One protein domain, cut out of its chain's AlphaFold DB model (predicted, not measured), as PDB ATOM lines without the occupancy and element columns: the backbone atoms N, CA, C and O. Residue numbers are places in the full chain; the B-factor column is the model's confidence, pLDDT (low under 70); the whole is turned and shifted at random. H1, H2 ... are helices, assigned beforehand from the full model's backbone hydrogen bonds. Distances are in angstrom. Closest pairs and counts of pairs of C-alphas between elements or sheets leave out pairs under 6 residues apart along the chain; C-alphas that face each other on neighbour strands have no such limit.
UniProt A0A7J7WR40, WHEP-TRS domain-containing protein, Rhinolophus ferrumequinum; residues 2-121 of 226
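This is residues 2 to 121 of the 226 residues of the protein "WHEP-TRS domain-containing protein" of Rhinolophus ferrumequinum (UniProt A0A7J7WR40). The long helix H1 with H4 alongside, and the hairpin of H2 and H3, stand on two sides of an unnamed stretch, residues 75 to 86, that runs through the middle; little H5 sits beside H4. The 120 printed residues, with five named helices, H1 to H5, and no named strand, are all helix in class and compact: radius of gyration of the C-alphas 14.5 A, spans 41 by 33 by 28 A.

Start at H1, residues 2 to 27; it is close to but not clearly touching H4, residues 87 to 97, closest C-alphas Gly 21 and Leu 97, 7.5 A. H2, residues 39 to 60, touches H3, residues 64 to 74, at Tyr 55 and Ala 67, closest C-alphas 5.1 A apart, opposite ways at a shallow tilt of 7 degrees. Every O i to N i+4 pair is within hydrogen-bond range in H2, H3 and H4; in H1, 16 of 22.

Find C-alpha 2 at (-56.009, -37.096, 70.274); H1 runs 33.7 A from there, and H2 31.9 A. H5, residues 101 to 104, ends at (-34.864, -35.294, 49.738).

The printed part has no cut; links H1 to H2 and H3 to H4 are long. Residues 2, 71 to 84, 101 to 105 and 107 have pLDDT under 70.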
ATOM      1  N   LEU A   2     -55.500 -35.830  70.850       63.97
ATOM      2  CA  LEU A   2     -56.009 -37.096  70.274       63.97
ATOM      3  C   LEU A   2     -56.748 -36.917  68.940       63.97
ATOM      4  O   LEU A   2     -56.417 -37.569  67.951       63.97
ATOM      5  N   LEU A   3     -57.699 -35.978  68.899       71.25
ATOM      6  CA  LEU A   3     -58.481 -35.717  67.691       71.25
ATOM      7  C   LEU A   3     -57.591 -35.338  66.506       71.25
ATOM      8  O   LEU A   3     -57.846 -35.809  65.413       71.25
ATOM      9  N   LYS A   4     -56.513 -34.573  66.726       78.75
ATOM     10  CA  LYS A   4     -55.630 -34.108  65.650       78.75
ATOM     11  C   LYS A   4     -54.698 -35.190  65.115       78.75
ATOM     12  O   LYS A   4     -54.532 -35.260  63.906       78.75
ATOM     13  N   ASN A   5     -54.159 -36.070  65.964       82.06
ATOM     14  CA  ASN A   5     -53.393 -37.224  65.475       82.06
ATOM     15  C   ASN A   5     -54.270 -38.121  64.599       82.06
ATOM     16  O   ASN A   5     -53.931 -38.419  63.459       82.06
ATOM     17  N   ASN A   6     -55.426 -38.523  65.123       83.38
ATOM     18  CA  ASN A   6     -56.264 -39.484  64.422       83.38
ATOM     19  C   ASN A   6     -56.928 -38.849  63.185       83.38
ATOM     20  O   ASN A   6     -57.024 -39.508  62.157       83.38
ATOM     21  N   SER A   7     -57.340 -37.575  63.233       79.38
ATOM     22  CA  SER A   7     -57.981 -36.919  62.084       79.38
ATOM     23  C   SER A   7     -56.995 -36.444  61.015       79.38
ATOM     24  O   SER A   7     -57.229 -36.694  59.838       79.38
ATOM     25  N   GLU A   8     -55.914 -35.757  61.395       77.81
ATOM     26  CA  GLU A   8     -55.001 -35.116  60.436       77.81
ATOM     27  C   GLU A   8     -53.870 -36.058  60.010       77.81
ATOM     28  O   GLU A   8     -53.552 -36.150  58.828       77.81
ATOM     29  N   LEU A   9     -53.265 -36.785  60.956       79.81
ATOM     30  CA  LEU A   9     -52.120 -37.645  60.644       79.81
ATOM     31  C   LEU A   9     -52.579 -39.012  60.155       79.81
ATOM     32  O   LEU A   9     -52.200 -39.426  59.069       79.81
ATOM     33  N   LEU A  10     -53.426 -39.712  60.907       81.81
ATOM     34  CA  LEU A  10     -53.844 -41.062  60.530       81.81
ATOM     35  C   LEU A  10     -54.833 -41.052  59.354       81.81
ATOM     36  O   LEU A  10     -54.578 -41.683  58.329       81.81
ATOM     37  N   ASN A  11     -55.951 -40.332  59.493       78.44
ATOM     38  CA  ASN A  11     -57.062 -40.413  58.538       78.44
ATOM     39  C   ASN A  11     -56.845 -39.609  57.249       78.44
ATOM     40  O   ASN A  11     -57.445 -39.955  56.229       78.44
ATOM     41  N   ASN A  12     -56.023 -38.557  57.283       79.31
ATOM     42  CA  ASN A  12     -55.726 -37.733  56.112       79.31
ATOM     43  C   ASN A  12     -54.349 -38.103  55.537       79.31
ATOM     44  O   ASN A  12     -54.275 -38.873  54.579       79.31
ATOM     45  N   LEU A  13     -53.264 -37.651  56.173       76.50
ATOM     46  CA  LEU A  13     -51.912 -37.778  55.625       76.50
ATOM     47  C   LEU A  13     -51.451 -39.227  55.432       76.50
ATOM     48  O   LEU A  13     -51.056 -39.639  54.342       76.50
ATOM     49  N   GLY A  14     -51.519 -40.016  56.500       79.25
ATOM     50  CA  GLY A  14     -51.126 -41.416  56.511       79.25
ATOM     51  C   GLY A  14     -51.943 -42.227  55.531       79.25
ATOM     52  O   GLY A  14     -51.388 -43.001  54.761       79.25
ATOM     53  N   ASN A  15     -53.260 -42.030  55.528       82.62
ATOM     54  CA  ASN A  15     -54.144 -42.732  54.613       82.62
ATOM     55  C   ASN A  15     -53.808 -42.437  53.144       82.62
ATOM     56  O   ASN A  15     -53.761 -43.371  52.349       82.62
ATOM     57  N   PHE A  16     -53.526 -41.180  52.786       80.62
ATOM     58  CA  PHE A  16     -53.127 -40.819  51.425       80.62
ATOM     59  C   PHE A  16     -51.831 -41.527  51.004       80.62
ATOM     60  O   PHE A  16     -51.832 -42.256  50.011       80.62
ATOM     61  N   ILE A  17     -50.754 -41.392  51.789       81.62
ATOM     62  CA  ILE A  17     -49.443 -41.973  51.445       81.62
ATOM     63  C   ILE A  17     -49.511 -43.502  51.414       81.62
ATOM     64  O   ILE A  17     -49.044 -44.127  50.461       81.62
ATOM     65  N   ASN A  18     -50.147 -44.105  52.422       85.81
ATOM     66  CA  ASN A  18     -50.301 -45.553  52.495       85.81
ATOM     67  C   ASN A  18     -51.111 -46.078  51.303       85.81
ATOM     68  O   ASN A  18     -50.752 -47.108  50.742       85.81
ATOM     69  N   ARG A  19     -52.187 -45.386  50.892       83.38
ATOM     70  CA  ARG A  19     -52.999 -45.792  49.734       83.38
ATOM     71  C   ARG A  19     -52.242 -45.653  48.425       83.38
ATOM     72  O   ARG A  19     -52.285 -46.588  47.634       83.38
ATOM     73  N   ALA A  20     -51.548 -44.537  48.213       84.69
ATOM     74  CA  ALA A  20     -50.757 -44.317  47.007       84.69
ATOM     75  C   ALA A  20     -49.658 -45.383  46.868       84.69
ATOM     76  O   ALA A  20     -49.589 -46.076  45.854       84.69
ATOM     77  N   GLY A  21     -48.865 -45.597  47.921       86.81
ATOM     78  CA  GLY A  21     -47.817 -46.617  47.922       86.81
ATOM     79  C   GLY A  21     -48.369 -48.040  47.785       86.81
ATOM     80  O   GLY A  21     -47.859 -48.837  46.998       86.81
ATOM     81  N   MET A  22     -49.452 -48.368  48.500       88.56
ATOM     82  CA  MET A  22     -50.098 -49.680  48.395       88.56
ATOM     83  C   MET A  22     -50.679 -49.921  47.002       88.56
ATOM     84  O   MET A  22     -50.640 -51.053  46.529       88.56
ATOM     85  N   PHE A  23     -51.194 -48.890  46.334       88.25
ATOM     86  CA  PHE A  23     -51.702 -49.000  44.972       88.25
ATOM     87  C   PHE A  23     -50.583 -49.380  43.995       88.25
ATOM     88  O   PHE A  23     -50.717 -50.365  43.273       88.25
ATOM     89  N   VAL A  24     -49.445 -48.681  44.049       89.81
ATOM     90  CA  VAL A  24     -48.263 -48.998  43.225       89.81
ATOM     91  C   VAL A  24     -47.744 -50.410  43.522       89.81
ATOM     92  O   VAL A  24     -47.553 -51.212  42.609       89.81
ATOM     93  N   SER A  25     -47.585 -50.759  44.802       91.62
ATOM     94  CA  SER A  25     -47.106 -52.085  45.214       91.62
ATOM     95  C   SER A  25     -48.039 -53.216  44.764       91.62
ATOM     96  O   SER A  25     -47.580 -54.218  44.221       91.62
ATOM     97  N   LYS A  26     -49.356 -53.047  44.941       92.00
ATOM     98  CA  LYS A  26     -50.351 -54.096  44.688       92.00
ATOM     99  C   LYS A  26     -50.701 -54.266  43.213       92.00
ATOM    100  O   LYS A  26     -50.902 -55.397  42.782       92.00
ATOM    101  N   PHE A  27     -50.841 -53.171  42.468       92.38
ATOM    102  CA  PHE A  27     -51.354 -53.211  41.095       92.38
ATOM    103  C   PHE A  27     -50.257 -53.138  40.032       92.38
ATOM    104  O   PHE A  27     -50.476 -53.615  38.925       92.38
ATOM    105  N   PHE A  28     -49.079 -52.609  40.370       92.81
ATOM    106  CA  PHE A  28     -47.975 -52.413  39.422       92.81
ATOM    107  C   PHE A  28     -46.686 -53.117  39.863       92.81
ATOM    108  O   PHE A  28     -45.596 -52.784  39.407       92.81
ATOM    109  N   GLY A  29     -46.786 -54.076  40.790       91.25
ATOM    110  CA  GLY A  29     -45.636 -54.847  41.274       91.25
ATOM    111  C   GLY A  29     -44.565 -53.997  41.961       91.25
ATOM    112  O   GLY A  29     -43.409 -54.406  42.018       91.25
ATOM    113  N   GLY A  30     -44.929 -52.810  42.455       92.00
ATOM    114  CA  GLY A  30     -43.983 -51.865  43.042       92.00
ATOM    115  C   GLY A  30     -43.264 -50.973  42.032       92.00
ATOM    116  O   GLY A  30     -42.360 -50.260  42.440       92.00
ATOM    117  N   TYR A  31     -43.656 -50.963  40.757       92.25
ATOM    118  CA  TYR A  31     -43.094 -50.057  39.754       92.25
ATOM    119  C   TYR A  31     -44.055 -48.908  39.461       92.25
ATOM    120  O   TYR A  31     -45.253 -49.120  39.276       92.25
ATOM    121  N   VAL A  32     -43.545 -47.680  39.424       91.62
ATOM    122  CA  VAL A  32     -44.345 -46.501  39.082       91.62
ATOM    123  C   VAL A  32     -44.828 -46.635  37.632       91.62
ATOM    124  O   VAL A  32     -43.999 -46.821  36.740       91.62
ATOM    125  N   PRO A  33     -46.143 -46.571  37.367       90.88
ATOM    126  CA  PRO A  33     -46.670 -46.710  36.014       90.88
ATOM    127  C   PRO A  33     -46.353 -45.496  35.136       90.88
ATOM    128  O   PRO A  33     -46.040 -44.412  35.631       90.88
ATOM    129  N   GLU A  34     -46.497 -45.662  33.821       91.25
ATOM    130  CA  GLU A  34     -46.551 -44.521  32.909       91.25
ATOM    131  C   GLU A  34     -47.754 -43.628  33.228       91.25
ATOM    132  O   GLU A  34     -48.865 -44.103  33.474       91.25
ATOM    133  N   MET A  35     -47.523 -42.317  33.226       86.94
ATOM    134  CA  MET A  35     -48.532 -41.313  33.544       86.94
ATOM    135  C   MET A  35     -48.930 -40.574  32.269       86.94
ATOM    136  O   MET A  35     -48.172 -39.753  31.758       86.94
ATOM    137  N   MET A  36     -50.139 -40.842  31.775       88.31
ATOM    138  CA  MET A  36     -50.757 -40.040  30.719       88.31
ATOM    139  C   MET A  36     -51.688 -39.012  31.353       88.31
ATOM    140  O   MET A  36     -52.781 -39.351  31.798       88.31
ATOM    141  N   LEU A  37     -51.220 -37.766  31.434       85.19
ATOM    142  CA  LEU A  37     -51.920 -36.698  32.144       85.19
ATOM    143  C   LEU A  37     -53.145 -36.215  31.368       85.19
ATOM    144  O   LEU A  37     -53.041 -35.771  30.223       85.19
ATOM    145  N   THR A  38     -54.294 -36.238  32.032       87.06
ATOM    146  CA  THR A  38     -55.529 -35.607  31.565       87.06
ATOM    147  C   THR A  38     -55.576 -34.124  31.954       87.06
ATOM    148  O   THR A  38     -54.750 -33.632  32.727       87.06
ATOM    149  N   SER A  39     -56.569 -33.387  31.449       83.94
ATOM    150  CA  SER A  39     -56.800 -31.987  31.837       83.94
ATOM    151  C   SER A  39     -57.063 -31.822  33.336       83.94
ATOM    152  O   SER A  39     -56.639 -30.832  33.936       83.94
ATOM    153  N   ASP A  40     -57.733 -32.795  33.953       76.75
ATOM    154  CA  ASP A  40     -58.018 -32.774  35.387       76.75
ATOM    155  C   ASP A  40     -56.745 -33.025  36.204       76.75
ATOM    156  O   ASP A  40     -56.517 -32.347  37.209       76.75
ATOM    157  N   ASP A  41     -55.863 -33.911  35.729       79.62
ATOM    158  CA  ASP A  41     -54.559 -34.156  36.357       79.62
ATOM    159  C   ASP A  41     -53.669 -32.912  36.285       79.62
ATOM    160  O   ASP A  41     -53.049 -32.522  37.272       79.62
ATOM    161  N   GLN A  42     -53.644 -32.234  35.135       81.94
ATOM    162  CA  GLN A  42     -52.908 -30.979  34.973       81.94
ATOM    163  C   GLN A  42     -53.433 -29.890  35.913       81.94
ATOM    164  O   GLN A  42     -52.647 -29.169  36.531       81.94
ATOM    165  N   ARG A  43     -54.758 -29.795  36.076       80.38
ATOM    166  CA  ARG A  43     -55.377 -28.865  37.024       80.38
ATOM    167  C   ARG A  43     -54.991 -29.197  38.464       80.38
ATOM    168  O   ARG A  43     -54.673 -28.285  39.229       80.38
ATOM    169  N   LEU A  44     -54.981 -30.477  38.829       78.75
ATOM    170  CA  LEU A  44     -54.522 -30.930  40.141       78.75
ATOM    171  C   LEU A  44     -53.052 -30.552  40.379       78.75
ATOM    172  O   LEU A  44     -52.740 -29.959  41.409       78.75
ATOM    173  N   LEU A  45     -52.163 -30.829  39.421       82.81
ATOM    174  CA  LEU A  45     -50.737 -30.492  39.508       82.81
ATOM    175  C   LEU A  45     -50.506 -28.979  39.643       82.81
ATOM    176  O   LEU A  45     -49.681 -28.546  40.452       82.81
ATOM    177  N   ALA A  46     -51.271 -28.166  38.909       85.50
ATOM    178  CA  ALA A  46     -51.225 -26.712  39.027       85.50
ATOM    179  C   ALA A  46     -51.662 -26.240  40.423       85.50
ATOM    180  O   ALA A  46     -50.995 -25.404  41.029       85.50
ATOM    181  N   HIS A  47     -52.734 -26.815  40.980       82.06
ATOM    182  CA  HIS A  47     -53.171 -26.505  42.345       82.06
ATOM    183  C   HIS A  47     -52.127 -26.886  43.400       82.06
ATOM    184  O   HIS A  47     -51.871 -26.097  44.308       82.06
ATOM    185  N   VAL A  48     -51.496 -28.057  43.269       82.75
ATOM    186  CA  VAL A  48     -50.410 -28.483  44.167       82.75
ATOM    187  C   VAL A  48     -49.233 -27.511  44.088       82.75
ATOM    188  O   VAL A  48     -48.686 -27.129  45.120       82.75
ATOM    189  N   THR A  49     -48.882 -27.062  42.882       84.62
ATOM    190  CA  THR A  49     -47.805 -26.085  42.666       84.62
ATOM    191  C   THR A  49     -48.122 -24.730  43.310       84.62
ATOM    192  O   THR A  49     -47.269 -24.150  43.973       84.62
ATOM    193  N   LEU A  50     -49.358 -24.237  43.190       86.44
ATOM    194  CA  LEU A  50     -49.764 -22.968  43.807       86.44
ATOM    195  C   LEU A  50     -49.739 -23.019  45.338       86.44
ATOM    196  O   LEU A  50     -49.246 -22.096  45.986       86.44
ATOM    197  N   GLU A  51     -50.247 -24.098  45.931       84.19
ATOM    198  CA  GLU A  51     -50.195 -24.284  47.385       84.19
ATOM    199  C   GLU A  51     -48.752 -24.408  47.890       84.19
ATOM    200  O   GLU A  51     -48.404 -23.862  48.935       84.19
ATOM    201  N   LEU A  52     -47.879 -25.060  47.122       83.38
ATOM    202  CA  LEU A  52     -46.454 -25.128  47.411       83.38
ATOM    203  C   LEU A  52     -45.794 -23.738  47.425       83.38
ATOM    204  O   LEU A  52     -45.087 -23.377  48.369       83.38
ATOM    205  N   GLN A  53     -46.055 -22.920  46.411       88.88
ATOM    206  CA  GLN A  53     -45.557 -21.546  46.378       88.88
ATOM    207  C   GLN A  53     -46.070 -20.741  47.582       88.88
ATOM    208  O   GLN A  53     -45.310 -19.998  48.205       88.88
ATOM    209  N   HIS A  54     -47.334 -20.938  47.971       88.44
ATOM    210  CA  HIS A  54     -47.897 -20.309  49.162       88.44
ATOM    211  C   HIS A  54     -47.202 -20.763  50.456       88.44
ATOM    212  O   HIS A  54     -46.884 -19.941  51.320       88.44
ATOM    213  N   TYR A  55     -46.908 -22.056  50.585       85.44
ATOM    214  CA  TYR A  55     -46.147 -22.603  51.703       85.44
ATOM    215  C   TYR A  55     -44.759 -21.953  51.840       85.44
ATOM    216  O   TYR A  55     -44.388 -21.542  52.945       85.44
ATOM    217  N   HIS A  56     -44.020 -21.803  50.734       86.56
ATOM    218  CA  HIS A  56     -42.714 -21.130  50.730       86.56
ATOM    219  C   HIS A  56     -42.832 -19.678  51.204       86.56
ATOM    220  O   HIS A  56     -42.139 -19.284  52.141       86.56
ATOM    221  N   GLN A  57     -43.799 -18.919  50.677       90.75
ATOM    222  CA  GLN A  57     -44.060 -17.536  51.107       90.75
ATOM    223  C   GLN A  57     -44.369 -17.412  52.608       90.75
ATOM    224  O   GLN A  57     -44.035 -16.407  53.245       90.75
ATOM    225  N   LEU A  58     -45.055 -18.402  53.186       90.06
ATOM    226  CA  LEU A  58     -45.350 -18.433  54.617       90.06
ATOM    227  C   LEU A  58     -44.089 -18.720  55.440       90.06
ATOM    228  O   LEU A  58     -43.873 -18.057  56.458       90.06
ATOM    229  N   LEU A  59     -43.249 -19.667  55.013       86.69
ATOM    230  CA  LEU A  59     -42.002 -19.989  55.710       86.69
ATOM    231  C   LEU A  59     -40.959 -18.873  55.631       86.69
ATOM    232  O   LEU A  59     -40.337 -18.586  56.653       86.69
ATOM    233  N   GLU A  60     -40.828 -18.190  54.493       90.31
ATOM    234  CA  GLU A  60     -39.976 -16.996  54.352       90.31
ATOM    235  C   GLU A  60     -40.336 -15.911  55.379       90.31
ATOM    236  O   GLU A  60     -39.478 -15.177  55.865       90.31
ATOM    237  N   LYS A  61     -41.616 -15.843  55.767       93.94
ATOM    238  CA  LYS A  61     -42.148 -14.915  56.778       93.94
ATOM    239  C   LYS A  61     -42.237 -15.524  58.182       93.94
ATOM    240  O   LYS A  61     -42.891 -14.946  59.052       93.94
ATOM    241  N   VAL A  62     -41.638 -16.696  58.410       91.38
ATOM    242  CA  VAL A  62     -41.632 -17.430  59.694       91.38
ATOM    243  C   VAL A  62     -43.052 -17.759  60.204       91.38
ATOM    244  O   VAL A  62     -43.306 -17.938  61.396       91.38
ATOM    245  N   ARG A  63     -44.034 -17.889  59.301       89.88
ATOM    246  CA  ARG A  63     -45.435 -18.237  59.615       89.88
ATOM    247  C   ARG A  63     -45.620 -19.754  59.739       89.88
ATOM    248  O   ARG A  63     -46.477 -20.341  59.086       89.88
ATOM    249  N   ILE A  64     -44.849 -20.396  60.617       85.44
ATOM    250  CA  ILE A  64     -44.733 -21.867  60.745       85.44
ATOM    251  C   ILE A  64     -46.096 -22.559  60.909       85.44
ATOM    252  O   ILE A  64     -46.384 -23.569  60.272       85.44
ATOM    253  N   ARG A  65     -46.976 -22.008  61.749       85.06
ATOM    254  CA  ARG A  65     -48.299 -22.598  62.011       85.06
ATOM    255  C   ARG A  65     -49.217 -22.542  60.789       85.06
ATOM    256  O   ARG A  65     -50.009 -23.455  60.582       85.06
ATOM    257  N   ASP A  66     -49.152 -21.460  60.022       84.19
ATOM    258  CA  ASP A  66     -49.993 -21.288  58.837       84.19
ATOM    259  C   ASP A  66     -49.417 -22.106  57.668       84.19
ATOM    260  O   ASP A  66     -50.174 -22.776  56.968       84.19
ATOM    261  N   ALA A  67     -48.086 -22.189  57.555       83.56
ATOM    262  CA  ALA A  67     -47.396 -23.091  56.633       83.56
ATOM    263  C   ALA A  67     -47.762 -24.564  56.902       83.56
ATOM    264  O   ALA A  67     -48.098 -25.298  55.976       83.56
ATOM    265  N   LEU A  68     -47.818 -24.985  58.172       78.62
ATOM    266  CA  LEU A  68     -48.290 -26.322  58.556       78.62
ATOM    267  C   LEU A  68     -49.746 -26.589  58.134       78.62
ATOM    268  O   LEU A  68     -50.102 -27.725  57.835       78.62
ATOM    269  N   ARG A  69     -50.606 -25.566  58.097       78.75
ATOM    270  CA  ARG A  69     -51.990 -25.731  57.619       78.75
ATOM    271  C   ARG A  69     -52.061 -25.864  56.108       78.75
ATOM    272  O   ARG A  69     -52.794 -26.731  55.649       78.75
ATOM    273  N   SER A  70     -51.284 -25.072  55.367       73.44
ATOM    274  CA  SER A  70     -51.144 -25.260  53.917       73.44
ATOM    275  C   SER A  70     -50.631 -26.676  53.612       73.44
ATOM    276  O   SER A  70     -51.209 -27.361  52.774       73.44
ATOM    277  N   ILE A  71     -49.703 -27.221  54.417       67.69
ATOM    278  CA  ILE A  71     -49.297 -28.637  54.321       67.69
ATOM    279  C   ILE A  71     -50.461 -29.602  54.533       67.69
ATOM    280  O   ILE A  71     -50.535 -30.590  53.824       67.69
ATOM    281  N   LEU A  72     -51.366 -29.383  55.490       65.56
ATOM    282  CA  LEU A  72     -52.505 -30.291  55.700       65.56
ATOM    283  C   LEU A  72     -53.536 -30.218  54.559       65.56
ATOM    284  O   LEU A  72     -54.218 -31.211  54.284       65.56
ATOM    285  N   THR A  73     -53.601 -29.082  53.862       67.56
ATOM    286  CA  THR A  73     -54.347 -28.922  52.607       67.56
ATOM    287  C   THR A  73     -53.674 -29.708  51.480       67.56
ATOM    288  O   THR A  73     -54.336 -30.519  50.835       67.56
ATOM    289  N   ILE A  74     -52.353 -29.560  51.309       63.47
ATOM    290  CA  ILE A  74     -51.546 -30.307  50.327       63.47
ATOM    291  C   ILE A  74     -51.441 -31.783  50.692       63.47
ATOM    292  O   ILE A  74     -51.314 -32.596  49.807       63.47
ATOM    293  N   SER A  75     -51.521 -32.184  51.957       57.00
ATOM    294  CA  SER A  75     -51.463 -33.573  52.433       57.00
ATOM    295  C   SER A  75     -52.637 -34.404  51.932       57.00
ATOM    296  O   SER A  75     -52.553 -35.631  51.899       57.00
ATOM    297  N   ARG A  76     -53.721 -33.746  51.525       52.19
ATOM    298  CA  ARG A  76     -54.766 -34.372  50.722       52.19
ATOM    299  C   ARG A  76     -54.222 -34.836  49.349       52.19
ATOM    300  O   ARG A  76     -54.854 -35.676  48.717       52.19
ATOM    301  N   HIS A  77     -53.066 -34.319  48.915       50.75
ATOM    302  CA  HIS A  77     -52.484 -34.339  47.562       50.75
ATOM    303  C   HIS A  77     -50.928 -34.463  47.401       50.75
ATOM    304  O   HIS A  77     -50.500 -34.565  46.258       50.75
ATOM    305  N   GLY A  78     -50.036 -34.509  48.412       49.78
ATOM    306  CA  GLY A  78     -48.580 -34.550  48.122       49.78
ATOM    307  C   GLY A  78     -47.596 -34.712  49.294       49.78
ATOM    308  O   GLY A  78     -47.754 -34.111  50.351       49.78
ATOM    309  N   ASN A  79     -46.559 -35.533  49.068       48.75
ATOM    310  CA  ASN A  79     -45.740 -36.250  50.062       48.75
ATOM    311  C   ASN A  79     -44.379 -35.602  50.428       48.75
ATOM    312  O   ASN A  79     -43.736 -35.996  51.394       48.75
ATOM    313  N   GLN A  80     -43.899 -34.605  49.687       48.03
ATOM    314  CA  GLN A  80     -42.483 -34.194  49.757       48.03
ATOM    315  C   GLN A  80     -42.142 -33.147  50.842       48.03
ATOM    316  O   GLN A  80     -41.025 -32.649  50.904       48.03
ATOM    317  N   TYR A  81     -43.092 -32.815  51.720       51.91
ATOM    318  CA  TYR A  81     -43.076 -31.552  52.480       51.91
ATOM    319  C   TYR A  81     -43.101 -31.708  54.010       51.91
ATOM    320  O   TYR A  81     -43.123 -30.725  54.749       51.91
ATOM    321  N   ILE A  82     -43.068 -32.948  54.507       64.44
ATOM    322  CA  ILE A  82     -43.114 -33.265  55.945       64.44
ATOM    323  C   ILE A  82     -41.755 -33.060  56.628       64.44
ATOM    324  O   ILE A  82     -41.706 -32.885  57.845       64.44
ATOM    325  N   GLN A  83     -40.654 -33.036  55.872       62.16
ATOM    326  CA  GLN A  83     -39.287 -33.004  56.402       62.16
ATOM    327  C   GLN A  83     -39.029 -31.951  57.499       62.16
ATOM    328  O   GLN A  83     -38.528 -32.347  58.553       62.16
ATOM    329  N   PRO A  84     -39.396 -30.660  57.339       67.00
ATOM    330  CA  PRO A  84     -39.118 -29.653  58.366       67.00
ATOM    331  C   PRO A  84     -39.959 -29.804  59.645       67.00
ATOM    332  O   PRO A  84     -39.619 -29.207  60.661       67.00
ATOM    333  N   TYR A  85     -41.033 -30.604  59.627       72.81
ATOM    334  CA  TYR A  85     -41.948 -30.778  60.766       72.81
ATOM    335  C   TYR A  85     -41.857 -32.165  61.416       72.81
ATOM    336  O   TYR A  85     -41.978 -32.281  62.633       72.81
ATOM    337  N   MET A  86     -41.662 -33.225  60.626       77.50
ATOM    338  CA  MET A  86     -41.509 -34.605  61.098       77.50
ATOM    339  C   MET A  86     -40.387 -35.315  60.316       77.50
ATOM    340  O   MET A  86     -40.660 -36.147  59.444       77.50
ATOM    341  N   PRO A  87     -39.111 -35.031  60.625       79.44
ATOM    342  CA  PRO A  87     -37.974 -35.541  59.854       79.44
ATOM    343  C   PRO A  87     -37.913 -37.076  59.826       79.44
ATOM    344  O   PRO A  87     -37.635 -37.661  58.785       79.44
ATOM    345  N   THR A  88     -38.257 -37.748  60.929       84.75
ATOM    346  CA  THR A  88     -38.291 -39.220  61.002       84.75
ATOM    347  C   THR A  88     -39.357 -39.829  60.092       84.75
ATOM    348  O   THR A  88     -39.119 -40.847  59.440       84.75
ATOM    349  N   VAL A  89     -40.534 -39.200  60.019       83.88
ATOM    350  CA  VAL A  89     -41.614 -39.651  59.132       83.88
ATOM    351  C   VAL A  89     -41.228 -39.403  57.679       83.88
ATOM    352  O   VAL A  89     -41.384 -40.307  56.864       83.88
ATOM    353  N   SER A  90     -40.634 -38.245  57.373       79.19
ATOM    354  CA  SER A  90     -40.084 -37.951  56.042       79.19
ATOM    355  C   SER A  90     -39.051 -38.995  55.608       79.19
ATOM    356  O   SER A  90     -39.152 -39.550  54.518       79.19
ATOM    357  N   ALA A  91     -38.113 -39.353  56.490       81.06
ATOM    358  CA  ALA A  91     -37.113 -40.383  56.211       81.06
ATOM    359  C   ALA A  91     -37.738 -41.773  56.000       81.06
ATOM    360  O   ALA A  91     -37.311 -42.518  55.122       81.06
ATOM    361  N   THR A  92     -38.779 -42.112  56.765       86.75
ATOM    362  CA  THR A  92     -39.506 -43.380  56.605       86.75
ATOM    363  C   THR A  92     -40.225 -43.430  55.260       86.75
ATOM    364  O   THR A  92     -40.144 -44.433  54.558       86.75
ATOM    365  N   ILE A  93     -40.886 -42.342  54.867       84.00
ATOM    366  CA  ILE A  93     -41.514 -42.207  53.550       84.00
ATOM    367  C   ILE A  93     -40.466 -42.341  52.441       84.00
ATOM    368  O   ILE A  93     -40.668 -43.105  51.498       84.00
ATOM    369  N   ALA A  94     -39.338 -41.635  52.566       83.12
ATOM    370  CA  ALA A  94     -38.245 -41.686  51.603       83.12
ATOM    371  C   ALA A  94     -37.698 -43.107  51.433       83.12
ATOM    372  O   ALA A  94     -37.494 -43.550  50.304       83.12
ATOM    373  N   ALA A  95     -37.544 -43.848  52.533       86.62
ATOM    374  CA  ALA A  95     -37.129 -45.244  52.509       86.62
ATOM    375  C   ALA A  95     -38.178 -46.156  51.847       86.62
ATOM    376  O   ALA A  95     -37.825 -46.981  51.007       86.62
ATOM    377  N   GLN A  96     -39.466 -45.992  52.174       89.25
ATOM    378  CA  GLN A  96     -40.542 -46.790  51.573       89.25
ATOM    379  C   GLN A  96     -40.681 -46.543  50.064       89.25
ATOM    380  O   GLN A  96     -40.983 -47.472  49.321       89.25
ATOM    381  N   LEU A  97     -40.443 -45.316  49.596       86.69
ATOM    382  CA  LEU A  97     -40.526 -44.957  48.176       86.69
ATOM    383  C   LEU A  97     -39.197 -45.089  47.423       86.69
ATOM    384  O   LEU A  97     -39.183 -44.895  46.211       86.69
ATOM    385  N   GLN A  98     -38.102 -45.419  48.114       86.81
ATOM    386  CA  GLN A  98     -36.743 -45.439  47.559       86.81
ATOM    387  C   GLN A  98     -36.382 -44.129  46.837       86.81
ATOM    388  O   GLN A  98     -35.862 -44.128  45.723       86.81
ATOM    389  N   LEU A  99     -36.697 -42.992  47.462       81.25
ATOM    390  CA  LEU A  99     -36.429 -41.674  46.886       81.25
ATOM    391  C   LEU A  99     -34.910 -41.434  46.737       81.25
ATOM    392  O   LEU A  99     -34.165 -41.662  47.697       81.25
ATOM    393  N   PRO A 100     -34.434 -40.930  45.580       75.31
ATOM    394  CA  PRO A 100     -33.030 -40.575  45.403       75.31
ATOM    395  C   PRO A 100     -32.586 -39.507  46.424       75.31
ATOM    396  O   PRO A 100     -33.303 -38.518  46.605       75.31
ATOM    397  N   PRO A 101     -31.389 -39.614  47.035       69.75
ATOM    398  CA  PRO A 101     -30.904 -38.649  48.031       69.75
ATOM    399  C   PRO A 101     -30.967 -37.160  47.620       69.75
ATOM    400  O   PRO A 101     -31.307 -36.328  48.473       69.75
ATOM    401  N   PRO A 102     -30.712 -36.778  46.347       68.81
ATOM    402  CA  PRO A 102     -30.836 -35.385  45.914       68.81
ATOM    403  C   PRO A 102     -32.263 -34.833  46.048       68.81
ATOM    404  O   PRO A 102     -32.443 -33.668  46.394       68.81
ATOM    405  N   ALA A 103     -33.282 -35.675  45.842       64.50
ATOM    406  CA  ALA A 103     -34.693 -35.284  45.875       64.50
ATOM    407  C   ALA A 103     -35.232 -35.033  47.296       64.50
ATOM    408  O   ALA A 103     -36.307 -34.455  47.451       64.50
ATOM    409  N   CYS A 104     -34.498 -35.463  48.328       63.25
ATOM    410  CA  CYS A 104     -34.864 -35.294  49.738       63.25
ATOM    411  C   CYS A 104     -34.195 -34.076  50.397       63.25
ATOM    412  O   CYS A 104     -34.506 -33.754  51.543       63.25
ATOM    413  N   SER A 105     -33.244 -33.435  49.708       67.19
ATOM    414  CA  SER A 105     -32.365 -32.411  50.295       67.19
ATOM    415  C   SER A 105     -32.751 -30.983  49.916       67.19
ATOM    416  O   SER A 105     -32.369 -30.041  50.605       67.19
ATOM    417  N   ILE A 106     -33.494 -30.815  48.822       70.38
ATOM    418  CA  ILE A 106     -33.901 -29.510  48.305       70.38
ATOM    419  C   ILE A 106     -35.399 -29.545  48.058       70.38
ATOM    420  O   ILE A 106     -35.929 -30.502  47.497       70.38
ATOM    421  N   LEU A 107     -36.059 -28.475  48.482       68.88
ATOM    422  CA  LEU A 107     -37.485 -28.298  48.335       68.88
ATOM    423  C   LEU A 107     -37.744 -27.221  47.275       68.88
ATOM    424  O   LEU A 107     -37.680 -26.035  47.602       68.88
ATOM    425  N   PRO A 108     -37.951 -27.602  46.003       73.81
ATOM    426  CA  PRO A 108     -38.190 -26.635  44.941       73.81
ATOM    427  C   PRO A 108     -39.508 -25.882  45.164       73.81
ATOM    428  O   PRO A 108     -40.368 -26.299  45.940       73.81
ATOM    429  N   THR A 109     -39.668 -24.749  44.488       75.06
ATOM    430  CA  THR A 109     -40.924 -23.981  44.467       75.06
ATOM    431  C   THR A 109     -41.971 -24.588  43.541       75.06
ATOM    432  O   THR A 109     -43.157 -24.322  43.713       75.06
ATOM    433  N   ASP A 110     -41.538 -25.417  42.591       75.56
ATOM    434  CA  ASP A 110     -42.404 -26.100  41.638       75.56
ATOM    435  C   ASP A 110     -42.541 -27.582  41.981       75.56
ATOM    436  O   ASP A 110     -41.616 -28.218  42.498       75.56
ATOM    437  N   PHE A 111     -43.710 -28.154  41.687       77.50
ATOM    438  CA  PHE A 111     -43.950 -29.573  41.904       77.50
ATOM    439  C   PHE A 111     -43.269 -30.400  40.805       77.50
ATOM    440  O   PHE A 111     -43.691 -30.388  39.649       77.50
ATOM    441  N   LEU A 112     -42.209 -31.126  41.171       78.25
ATOM    442  CA  LEU A 112     -41.441 -31.963  40.252       78.25
ATOM    443  C   LEU A 112     -41.824 -33.436  40.384       78.25
ATOM    444  O   LEU A 112     -42.032 -33.954  41.481       78.25
ATOM    445  N   CYS A 113     -41.845 -34.142  39.254       82.12
ATOM    446  CA  CYS A 113     -41.965 -35.592  39.246       82.12
ATOM    447  C   CYS A 113     -40.644 -36.220  39.711       82.12
ATOM    448  O   CYS A 113     -39.713 -36.395  38.929       82.12
ATOM    449  N   THR A 114     -40.545 -36.543  40.999       80.94
ATOM    450  CA  THR A 114     -39.339 -37.164  41.576       80.94
ATOM    451  C   THR A 114     -39.304 -38.681  41.448       80.94
ATOM    452  O   THR A 114     -38.281 -39.291  41.746       80.94
ATOM    453  N   LEU A 115     -40.417 -39.286  41.034       86.62
ATOM    454  CA  LEU A 115     -40.574 -40.722  40.833       86.62
ATOM    455  C   LEU A 115     -41.050 -40.951  39.389       86.62
ATOM    456  O   LEU A 115     -42.257 -40.915  39.145       86.62
ATOM    457  N   PRO A 116     -40.129 -41.109  38.422       87.62
ATOM    458  CA  PRO A 116     -40.492 -41.320  37.024       87.62
ATOM    459  C   PRO A 116     -41.112 -42.707  36.799       87.62
ATOM    460  O   PRO A 116     -40.989 -43.605  37.634       87.62
ATOM    461  N   ALA A 117     -41.747 -42.895  35.639       91.25
ATOM    462  CA  ALA A 117     -42.251 -44.201  35.221       91.25
ATOM    463  C   ALA A 117     -41.125 -45.253  35.217       91.25
ATOM    464  O   ALA A 117     -39.996 -44.974  34.811       91.25
ATOM    465  N   GLY A 118     -41.427 -46.456  35.701       89.81
ATOM    466  CA  GLY A 118     -40.463 -47.542  35.884       89.81
ATOM    467  C   GLY A 118     -39.650 -47.476  37.182       89.81
ATOM    468  O   GLY A 118     -38.936 -48.429  37.482       89.81
ATOM    469  N   HIS A 119     -39.763 -46.412  37.987       92.50
ATOM    470  CA  HIS A 119     -39.118 -46.351  39.305       92.50
ATOM    471  C   HIS A 119     -39.667 -47.435  40.240       92.50
ATOM    472  O   HIS A 119     -40.883 -47.578  40.370       92.50
ATOM    473  N   GLN A 120     -38.790 -48.168  40.929       92.00
ATOM    474  CA  GLN A 120     -39.194 -49.208  41.873       92.00
ATOM    475  C   GLN A 120     -39.317 -48.645  43.294       92.00
ATOM    476  O   GLN A 120     -38.358 -48.126  43.859       92.00
ATOM    477  N   ILE A 121     -40.495 -48.781  43.899       91.56
ATOM    478  CA  ILE A 121     -40.707 -48.470  45.315       91.56
ATOM    479  C   ILE A 121     -40.355 -49.671  46.200       91.56
ATOM    480  O   ILE A 121     -40.352 -50.825  45.770       91.56
TER     481      ILE A 121